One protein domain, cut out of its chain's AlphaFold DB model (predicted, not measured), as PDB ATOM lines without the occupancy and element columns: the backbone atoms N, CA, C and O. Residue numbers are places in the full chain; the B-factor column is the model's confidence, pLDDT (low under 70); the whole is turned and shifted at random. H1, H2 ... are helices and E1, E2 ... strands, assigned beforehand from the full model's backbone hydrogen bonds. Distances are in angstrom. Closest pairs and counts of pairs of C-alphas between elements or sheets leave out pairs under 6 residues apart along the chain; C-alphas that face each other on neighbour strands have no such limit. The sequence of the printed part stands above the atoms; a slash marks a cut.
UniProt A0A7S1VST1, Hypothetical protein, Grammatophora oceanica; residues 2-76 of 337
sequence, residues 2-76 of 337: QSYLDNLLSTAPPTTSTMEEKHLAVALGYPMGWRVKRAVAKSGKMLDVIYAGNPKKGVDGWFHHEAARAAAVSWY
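This is residues 2 to 76 of the 337 residues of the protein "Hypothetical protein" of Grammatophora oceanica (UniProt A0A7S1VST1). A small antiparallel sheet, E1 - E2 - E3, has H3 over one face and H2 beside its E1 edge, while H1 lies off the sheet. It is a meander, each strand the antiparallel neighbour of the one before. The printed part has 75 residues, with three named helices and three strands ordered H1 H2 E1 E2 E3 H3, class mixed; it is compact, radius of gyration of the C-alphas 12.2 A, spanning 31 by 27 by 21 A.

E1 is residues 35 to 40, 16.5 A; E2 46 to 52, 19.0 A; E3 60 to 62. H2 is residues 18 to 27 and H3 65 to 74, each 14.2 A. H1, residues 2 to 10, begins at C-alpha 2 (398.448, -175.714, 137.020); H3 ends at C-alpha 74 (413.332, -178.182, 119.888).

Hairpin E1 and E2 has N 37 and O 49 at 2.8 A; hairpin E2 and E3 has N 50 and O 62 at 2.8 A, within hydrogen-bond range. H2 stands at the sheet's level, height 3.0 A; the closest C-alphas of H2 and E1, Lys 22 and Arg 35, are 4.3 A apart. H3 is over E2 and E3, height 10.8 A, along the strands. H1 and H2 are close but not clearly touching, closest C-alphas Leu 9 and Ala 27, 7.7 A. In H1, H2 and H3 every O i to N i+4 pair is within range.

The printed part has no cut and no long link; pLDDT is under 70 at 32 residues, among them 53 to 76.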
ATOM      1  N   GLN A   2     397.480-174.629 137.270       44.91
ATOM      2  CA  GLN A   2     398.448-175.714 137.020       44.91
ATOM      3  C   GLN A   2     398.270-176.929 137.959       44.91
ATOM      4  O   GLN A   2     398.069-178.036 137.484       44.91
ATOM      5  N   SER A   3     398.171-176.708 139.278       54.44
ATOM      6  CA  SER A   3     398.000-177.785 140.273       54.44
ATOM      7  C   SER A   3     396.685-178.572 140.166       54.44
ATOM      8  O   SER A   3     396.616-179.724 140.585       54.44
ATOM      9  N   TYR A   4     395.630-177.966 139.611       57.94
ATOM     10  CA  TYR A   4     394.348-178.641 139.384       57.94
ATOM     11  C   TYR A   4     394.423-179.551 138.154       57.94
ATOM     12  O   TYR A   4     393.928-180.674 138.188       57.94
ATOM     13  N   LEU A   5     395.104-179.092 137.099       51.91
ATOM     14  CA  LEU A   5     395.376-179.894 135.909       51.91
ATOM     15  C   LEU A   5     396.319-181.059 136.226       51.91
ATOM     16  O   LEU A   5     396.055-182.172 135.786       51.91
ATOM     17  N   ASP A   6     397.337-180.845 137.061       61.53
ATOM     18  CA  ASP A   6     398.262-181.909 137.474       61.53
ATOM     19  C   ASP A   6     397.545-183.018 138.276       61.53
ATOM     20  O   ASP A   6     397.819-184.202 138.081       61.53
ATOM     21  N   ASN A   7     396.556-182.664 139.111       70.25
ATOM     22  CA  ASN A   7     395.714-183.635 139.828       70.25
ATOM     23  C   ASN A   7     394.682-184.342 138.931       70.25
ATOM     24  O   ASN A   7     394.391-185.523 139.127       70.25
ATOM     25  N   LEU A   8     394.121-183.652 137.935       62.47
ATOM     26  CA  LEU A   8     393.195-184.271 136.982       62.47
ATOM     27  C   LEU A   8     393.928-185.258 136.058       62.47
ATOM     28  O   LEU A   8     393.403-186.307 135.692       62.47
ATOM     29  N   LEU A   9     395.171-184.933 135.703       65.62
ATOM     30  CA  LEU A   9     396.008-185.751 134.835       65.62
ATOM     31  C   LEU A   9     396.662-186.916 135.578       65.62
ATOM     32  O   LEU A   9     396.957-187.918 134.933       65.62
ATOM     33  N   SER A  10     396.853-186.851 136.900       70.38
ATOM     34  CA  SER A  10     397.388-187.974 137.689       70.38
ATOM     35  C   SER A  10     396.358-189.079 137.960       70.38
ATOM     36  O   SER A  10     396.737-190.213 138.255       70.38
ATOM     37  N   THR A  11     395.065-188.774 137.810       79.19
ATOM     38  CA  THR A  11     393.945-189.678 138.126       79.19
ATOM     39  C   THR A  11     393.308-190.341 136.905       79.19
ATOM     40  O   THR A  11     392.465-191.223 137.066       79.19
ATOM     41  N   ALA A  12     393.703-189.970 135.680       83.06
ATOM     42  CA  ALA A  12     393.130-190.577 134.481       83.06
ATOM     43  C   ALA A  12     393.491-192.079 134.380       83.06
ATOM     44  O   ALA A  12     394.653-192.441 134.618       83.06
ATOM     45  N   PRO A  13     392.522-192.948 134.030       90.75
ATOM     46  CA  PRO A  13     392.704-194.397 134.017       90.75
ATOM     47  C   PRO A  13     393.690-194.852 132.927       90.75
ATOM     48  O   PRO A  13     394.019-194.084 132.017       90.75
ATOM     49  N   PRO A  14     394.163-196.111 132.991       94.50
ATOM     50  CA  PRO A  14     394.968-196.712 131.932       94.50
ATOM     51  C   PRO A  14     394.261-196.649 130.584       94.50
ATOM     52  O   PRO A  14     393.057-196.885 130.494       94.50
ATOM     53  N   THR A  15     395.016-196.367 129.531       94.81
ATOM     54  CA  THR A  15     394.469-196.285 128.175       94.81
ATOM     55  C   THR A  15     394.420-197.675 127.557       94.81
ATOM     56  O   THR A  15     395.428-198.387 127.534       94.81
ATOM     57  N   THR A  16     393.269-198.048 127.016       94.19
ATOM     58  CA  THR A  16     393.000-199.367 126.425       94.19
ATOM     59  C   THR A  16     392.935-199.335 124.900       94.19
ATOM     60  O   THR A  16     393.146-200.361 124.252       94.19
ATOM     61  N   SER A  17     392.694-198.162 124.309       92.88
ATOM     62  CA  SER A  17     392.583-197.983 122.860       92.88
ATOM     63  C   SER A  17     393.500-196.882 122.327       92.88
ATOM     64  O   SER A  17     393.839-195.926 123.018       92.88
ATOM     65  N   THR A  18     393.848-196.952 121.039       87.62
ATOM     66  CA  THR A  18     394.652-195.904 120.377       87.62
ATOM     67  C   THR A  18     393.961-194.536 120.378       87.62
ATOM     68  O   THR A  18     394.633-193.509 120.312       87.62
ATOM     69  N   MET A  19     392.628-194.501 120.432       85.69
ATOM     70  CA  MET A  19     391.877-193.248 120.536       85.69
ATOM     71  C   MET A  19     392.055-192.619 121.924       85.69
ATOM     72  O   MET A  19     392.356-191.431 122.013       85.69
ATOM     73  N   GLU A  20     391.975-193.418 122.990       89.69
ATOM     74  CA  GLU A  20     392.247-192.971 124.363       89.69
ATOM     75  C   GLU A  20     393.699-192.516 124.541       89.69
ATOM     76  O   GLU A  20     393.935-191.459 125.121       89.69
ATOM     77  N   GLU A  21     394.665-193.248 123.975       91.25
ATOM     78  CA  GLU A  21     396.083-192.862 124.008       91.25
ATOM     79  C   GLU A  21     396.314-191.482 123.362       91.25
ATOM     80  O   GLU A  21     397.116-190.677 123.841       91.25
ATOM     81  N   LYS A  22     395.597-191.178 122.273       84.38
ATOM     82  CA  LYS A  22     395.655-189.869 121.601       84.38
ATOM     83  C   LYS A  22     394.964-188.773 122.406       84.38
ATOM     84  O   LYS A  22     395.498-187.673 122.503       84.38
ATOM     85  N   HIS A  23     393.800-189.053 122.991       84.44
ATOM     86  CA  HIS A  23     393.103-188.088 123.846       84.44
ATOM     87  C   HIS A  23     393.938-187.726 125.076       84.44
ATOM     88  O   HIS A  23     394.058-186.548 125.406       84.44
ATOM     89  N   LEU A  24     394.580-188.718 125.699       88.06
ATOM     90  CA  LEU A  24     395.486-188.495 126.819       88.06
ATOM     91  C   LEU A  24     396.711-187.672 126.397       88.06
ATOM     92  O   LEU A  24     397.089-186.743 127.107       88.06
ATOM     93  N   ALA A  25     397.291-187.947 125.224       84.62
ATOM     94  CA  ALA A  25     398.387-187.142 124.683       84.62
ATOM     95  C   ALA A  25     398.000-185.663 124.536       84.62
ATOM     96  O   ALA A  25     398.736-184.788 124.986       84.62
ATOM     97  N   VAL A  26     396.820-185.386 123.974       81.88
ATOM     98  CA  VAL A  26     396.295-184.019 123.820       81.88
ATOM     99  C   VAL A  26     396.044-183.362 125.178       81.88
ATOM    100  O   VAL A  26     396.422-182.209 125.372       81.88
ATOM    101  N   ALA A  27     395.464-184.091 126.135       81.69
ATOM    102  CA  ALA A  27     395.211-183.586 127.485       81.69
ATOM    103  C   ALA A  27     396.507-183.213 128.231       81.69
ATOM    104  O   ALA A  27     396.522-182.260 129.006       81.69
ATOM    105  N   LEU A  28     397.603-183.925 127.955       80.31
ATOM    106  CA  LEU A  28     398.944-183.656 128.487       80.31
ATOM    107  C   LEU A  28     399.701-182.553 127.718       80.31
ATOM    108  O   LEU A  28     400.838-182.232 128.066       80.31
ATOM    109  N   GLY A  29     399.096-181.968 126.680       77.56
ATOM    110  CA  GLY A  29     399.697-180.907 125.867       77.56
ATOM    111  C   GLY A  29     400.652-181.400 124.775       77.56
ATOM    112  O   GLY A  29     401.445-180.609 124.264       77.56
ATOM    113  N   TYR A  30     400.600-182.685 124.407       78.19
ATOM    114  CA  TYR A  30     401.379-183.237 123.295       78.19
ATOM    115  C   TYR A  30     400.683-183.040 121.931       78.19
ATOM    116  O   TYR A  30     399.459-182.897 121.864       78.19
ATOM    117  N   PRO A  31     401.434-183.058 120.807       74.06
ATOM    118  CA  PRO A  31     400.862-182.926 119.461       74.06
ATOM    119  C   PRO A  31     399.850-184.037 119.101       74.06
ATOM    120  O   PRO A  31     400.058-185.193 119.447       74.06
ATOM    121  N   MET A  32     398.813-183.742 118.294       67.19
ATOM    122  CA  MET A  32     397.747-184.708 117.906       67.19
ATOM    123  C   MET A  32     398.215-185.953 117.122       67.19
ATOM    124  O   MET A  32     397.453-186.908 116.959       67.19
ATOM    125  N   GLY A  33     399.444-185.951 116.601       70.75
ATOM    126  CA  GLY A  33     400.047-187.132 115.976       70.75
ATOM    127  C   GLY A  33     400.632-188.121 116.987       70.75
ATOM    128  O   GLY A  33     400.865-189.274 116.637       70.75
ATOM    129  N   TRP A  34     400.865-187.668 118.218       83.38
ATOM    130  CA  TRP A  34     401.447-188.461 119.286       83.38
ATOM    131  C   TRP A  34     400.348-189.207 120.031       83.38
ATOM    132  O   TRP A  34     399.163-188.873 119.962       83.38
ATOM    133  N   ARG A  35     400.747-190.246 120.749       88.75
ATOM    134  CA  ARG A  35     399.848-191.001 121.615       88.75
ATOM    135  C   ARG A  35     400.589-191.353 122.896       88.75
ATOM    136  O   ARG A  35     401.784-191.643 122.851       88.75
ATOM    137  N   VAL A  36     399.896-191.300 124.021       89.75
ATOM    138  CA  VAL A  36     400.445-191.634 125.331       89.75
ATOM    139  C   VAL A  36     399.745-192.886 125.809       89.75
ATOM    140  O   VAL A  36     398.553-192.859 126.099       89.75
ATOM    141  N   LYS A  37     400.485-193.991 125.863       92.06
ATOM    142  CA  LYS A  37     399.989-195.231 126.443       92.06
ATOM    143  C   LYS A  37     400.240-195.212 127.935       92.06
ATOM    144  O   LYS A  37     401.387-195.320 128.363       92.06
ATOM    145  N   ARG A  38     399.163-195.107 128.702       92.31
ATOM    146  CA  ARG A  38     399.195-195.160 130.161       92.31
ATOM    147  C   ARG A  38     398.883-196.562 130.650       92.31
ATOM    148  O   ARG A  38     397.844-197.121 130.302       92.31
ATOM    149  N   ALA A  39     399.759-197.112 131.479       92.25
ATOM    150  CA  ALA A  39     399.584-198.408 132.128       92.25
ATOM    151  C   ALA A  39     399.886-198.318 133.630       92.25
ATOM    152  O   ALA A  39     400.657-197.469 134.063       92.25
ATOM    153  N   VAL A  40     399.313-199.219 134.432       89.88
ATOM    154  CA  VAL A  40     399.670-199.364 135.854       89.88
ATOM    155  C   VAL A  40     400.831-200.350 135.960       89.88
ATOM    156  O   VAL A  40     400.712-201.506 135.552       89.88
ATOM    157  N   ALA A  41     401.966-199.906 136.492       86.19
ATOM    158  CA  ALA A  41     403.099-200.776 136.785       86.19
ATOM    159  C   ALA A  41     402.774-201.730 137.949       86.19
ATOM    160  O   ALA A  41     401.897-201.459 138.765       86.19
ATOM    161  N   LYS A  42     403.549-202.815 138.106       86.38
ATOM    162  CA  LYS A  42     403.399-203.759 139.238       86.38
ATOM    163  C   LYS A  42     403.479-203.087 140.618       86.38
ATOM    164  O   LYS A  42     402.960-203.622 141.586       86.38
ATOM    165  N   SER A  43     404.119-201.921 140.704       86.06
ATOM    166  CA  SER A  43     404.225-201.101 141.916       86.06
ATOM    167  C   SER A  43     402.982-200.251 142.217       86.06
ATOM    168  O   SER A  43     403.000-199.488 143.178       86.06
ATOM    169  N   GLY A  44     401.937-200.310 141.383       83.62
ATOM    170  CA  GLY A  44     400.745-199.462 141.483       83.62
ATOM    171  C   GLY A  44     400.931-198.042 140.934       83.62
ATOM    172  O   GLY A  44     399.975-197.273 140.901       83.62
ATOM    173  N   LYS A  45     402.137-197.678 140.477       82.81
ATOM    174  CA  LYS A  45     402.407-196.372 139.857       82.81
ATOM    175  C   LYS A  45     401.951-196.352 138.397       82.81
ATOM    176  O   LYS A  45     402.140-197.336 137.682       82.81
ATOM    177  N   MET A  46     401.405-195.224 137.947       84.44
ATOM    178  CA  MET A  46     401.116-194.992 136.528       84.44
ATOM    179  C   MET A  46     402.425-194.828 135.742       84.44
ATOM    180  O   MET A  46     403.337-194.131 136.188       84.44
ATOM    181  N   LEU A  47     402.513-195.481 134.586       86.12
ATOM    182  CA  LEU A  47     403.611-195.394 133.629       86.12
ATOM    183  C   LEU A  47     403.056-194.922 132.287       86.12
ATOM    184  O   LEU A  47     402.217-195.603 131.692       86.12
ATOM    185  N   ASP A  48     403.582-193.803 131.802       88.56
ATOM    186  CA  ASP A  48     403.233-193.234 130.506       88.56
ATOM    187  C   ASP A  48     404.342-193.515 129.494       88.56
ATOM    188  O   ASP A  48     405.503-193.161 129.699       88.56
ATOM    189  N   VAL A  49     403.975-194.151 128.385       86.50
ATOM    190  CA  VAL A  49     404.848-194.349 127.226       86.50
ATOM    191  C   VAL A  49     404.381-193.420 126.118       86.50
ATOM    192  O   VAL A  49     403.283-193.572 125.577       86.50
ATOM    193  N   ILE A  50     405.210-192.439 125.792       85.06
ATOM    194  CA  ILE A  50     404.903-191.381 124.836       85.06
ATOM    195  C   ILE A  50     405.467-191.795 123.485       85.06
ATOM    196  O   ILE A  50     406.677-191.934 123.324       85.06
ATOM    197  N   TYR A  51     404.593-191.979 122.506       80.81
ATOM    198  CA  TYR A  51     404.977-192.306 121.141       80.81
ATOM    199  C   TYR A  51     404.979-191.032 120.305       80.81
ATOM    200  O   TYR A  51     403.915-190.478 120.005       80.81
ATOM    201  N   ALA A  52     406.173-190.581 119.933       75.25
ATOM    202  CA  ALA A  52     406.377-189.408 119.102       75.25
ATOM    203  C   ALA A  52     406.428-189.797 117.617       75.25
ATOM    204  O   ALA A  52     407.173-190.693 117.225       75.25
ATOM    205  N   GLY A  53     405.644-189.113 116.778       65.56
ATOM    206  CA  GLY A  53     405.658-189.299 115.320       65.56
ATOM    207  C   GLY A  53     404.494-190.121 114.752       65.56
ATOM    208  O   GLY A  53     403.498-190.381 115.420       65.56
ATOM    209  N   ASN A  54     404.576-190.478 113.465       56.94
ATOM    210  CA  ASN A  54     403.502-191.186 112.763       56.94
ATOM    211  C   ASN A  54     403.527-192.688 113.115       56.94
ATOM    212  O   ASN A  54     404.501-193.352 112.760       56.94
ATOM    213  N   PRO A  55     402.448-193.265 113.687       54.19
ATOM    214  CA  PRO A  55     402.393-194.681 114.072       54.19
ATOM    215  C   PRO A  55     402.725-195.671 112.946       54.19
ATOM    216  O   PRO A  55     403.120-196.798 113.222       54.19
ATOM    217  N   LYS A  56     402.563-195.263 111.679       54.75
ATOM    218  CA  LYS A  56     402.847-196.090 110.498       54.75
ATOM    219  C   LYS A  56     404.321-196.092 110.070       54.75
ATOM    220  O   LYS A  56     404.669-196.865 109.186       54.75
ATOM    221  N   LYS A  57     405.168-195.221 110.629       59.47
ATOM    222  CA  LYS A  57     406.569-195.022 110.201       59.47
ATOM    223  C   LYS A  57     407.606-195.461 111.243       59.47
ATOM    224  O   LYS A  57     408.777-195.136 111.094       59.47
ATOM    225  N   GLY A  58     407.179-196.192 112.273       49.22
ATOM    226  CA  GLY A  58     407.971-196.372 113.490       49.22
ATOM    227  C   GLY A  58     407.874-195.116 114.356       49.22
ATOM    228  O   GLY A  58     407.939-193.996 113.857       49.22
ATOM    229  N   VAL A  59     407.615-195.303 115.644       63.44
ATOM    230  CA  VAL A  59     407.444-194.217 116.616       63.44
ATOM    231  C   VAL A  59     408.538-194.332 117.659       63.44
ATOM    232  O   VAL A  59     408.740-195.416 118.208       63.44
ATOM    233  N   ASP A  60     409.199-193.218 117.952       59.62
ATOM    234  CA  ASP A  60     410.145-193.152 119.059       59.62
ATOM    235  C   ASP A  60     409.356-193.182 120.373       59.62
ATOM    236  O   ASP A  60     408.395-192.424 120.553       59.62
ATOM    237  N   GLY A  61     409.719-194.102 121.266       63.06
ATOM    238  CA  GLY A  61     409.082-194.279 122.570       63.06
ATOM    239  C   GLY A  61     409.867-193.576 123.672       63.06
ATOM    240  O   GLY A  61     411.022-193.919 123.918       63.06
ATOM    241  N   TRP A  62     409.235-192.634 124.370       64.06
ATOM    242  CA  TRP A  62     409.821-191.913 125.500       64.06
ATOM    243  C   TRP A  62     409.068-192.242 126.787       64.06
ATOM    244  O   TRP A  62     407.841-192.251 126.805       64.06
ATOM    245  N   PHE A  63     409.798-192.462 127.881       59.75
ATOM    246  CA  PHE A  63     409.221-192.750 129.204       59.75
ATOM    247  C   PHE A  63     409.234-191.533 130.143       59.75
ATOM    248  O   PHE A  63     408.701-191.587 131.248       59.75
ATOM    249  N   HIS A  64     409.840-190.421 129.710       67.56
ATOM    250  CA  HIS A  64     409.977-189.205 130.506       67.56
ATOM    251  C   HIS A  64     409.288-188.027 129.817       67.56
ATOM    252  O   HIS A  64     409.707-187.588 128.743       67.56
ATOM    253  N   HIS A  65     408.253-187.489 130.467       65.56
ATOM    254  CA  HIS A  65     407.493-186.332 129.983       65.56
ATOM    255  C   HIS A  65     408.377-185.114 129.704       65.56
ATOM    256  O   HIS A  65     408.111-184.374 128.760       65.56
ATOM    257  N   GLU A  66     409.436-184.925 130.494       63.97
ATOM    258  CA  GLU A  66     410.396-183.833 130.340       63.97
ATOM    259  C   GLU A  66     411.210-183.958 129.044       63.97
ATOM    260  O   GLU A  66     411.282-182.998 128.281       63.97
ATOM    261  N   ALA A  67     411.719-185.153 128.728       57.53
ATOM    262  CA  ALA A  67     412.425-185.414 127.471       57.53
ATOM    263  C   ALA A  67     411.498-185.233 126.254       57.53
ATOM    264  O   ALA A  67     411.859-184.581 125.276       57.53
ATOM    265  N   ALA A  68     410.263-185.731 126.355       59.88
ATOM    266  CA  ALA A  68     409.228-185.547 125.343       59.88
ATOM    267  C   ALA A  68     408.872-184.060 125.131       59.88
ATOM    268  O   ALA A  68     408.683-183.613 124.000       59.88
ATOM    269  N   ARG A  69     408.821-183.272 126.211       62.09
ATOM    270  CA  ARG A  69     408.568-181.827 126.162       62.09
ATOM    271  C   ARG A  69     409.755-181.065 125.578       62.09
ATOM    272  O   ARG A  69     409.542-180.190 124.749       62.09
ATOM    273  N   ALA A  70     410.984-181.412 125.951       63.06
ATOM    274  CA  ALA A  70     412.197-180.824 125.386       63.06
ATOM    275  C   ALA A  70     412.311-181.090 123.876       63.06
ATOM    276  O   ALA A  70     412.635-180.180 123.115       63.06
ATOM    277  N   ALA A  71     411.957-182.297 123.421       62.09
ATOM    278  CA  ALA A  71     411.877-182.627 121.997       62.09
ATOM    279  C   ALA A  71     410.774-181.838 121.269       62.09
ATOM    280  O   ALA A  71     410.977-181.381 120.149       62.09
ATOM    281  N   ALA A  72     409.620-181.616 121.905       60.62
ATOM    282  CA  ALA A  72     408.582-180.752 121.340       60.62
ATOM    283  C   ALA A  72     409.033-179.279 121.258       60.62
ATOM    284  O   ALA A  72     408.711-178.585 120.296       60.62
ATOM    285  N   VAL A  73     409.808-178.808 122.240       63.00
ATOM    286  CA  VAL A  73     410.380-177.453 122.268       63.00
ATOM    287  C   VAL A  73     411.501-177.287 121.241       63.00
ATOM    288  O   VAL A  73     411.624-176.211 120.674       63.00
ATOM    289  N   SER A  74     412.290-178.313 120.921       60.25
ATOM    290  CA  SER A  74     413.332-178.182 119.888       60.25
ATOM    291  C   SER A  74     412.764-177.971 118.478       60.25
ATOM    292  O   SER A  74     413.461-177.470 117.598       60.25
ATOM    293  N   TRP A  75     411.488-178.300 118.260       57.62
ATOM    294  CA  TRP A  75     410.780-178.011 117.009       57.62
ATOM    295  C   TRP A  75     410.310-176.547 116.923       57.62
ATOM    296  O   TRP A  75     409.880-176.097 115.858       57.62
ATOM    297  N   TYR A  76     410.401-175.795 118.022       53.88
ATOM    298  CA  TYR A  76     410.104-174.370 118.099       53.88
ATOM    299  C   TYR A  76     411.351-173.552 117.731       53.88
ATOM    300  O   TYR A  76     412.299-173.448 118.505       53.88
TER     301      TYR A  76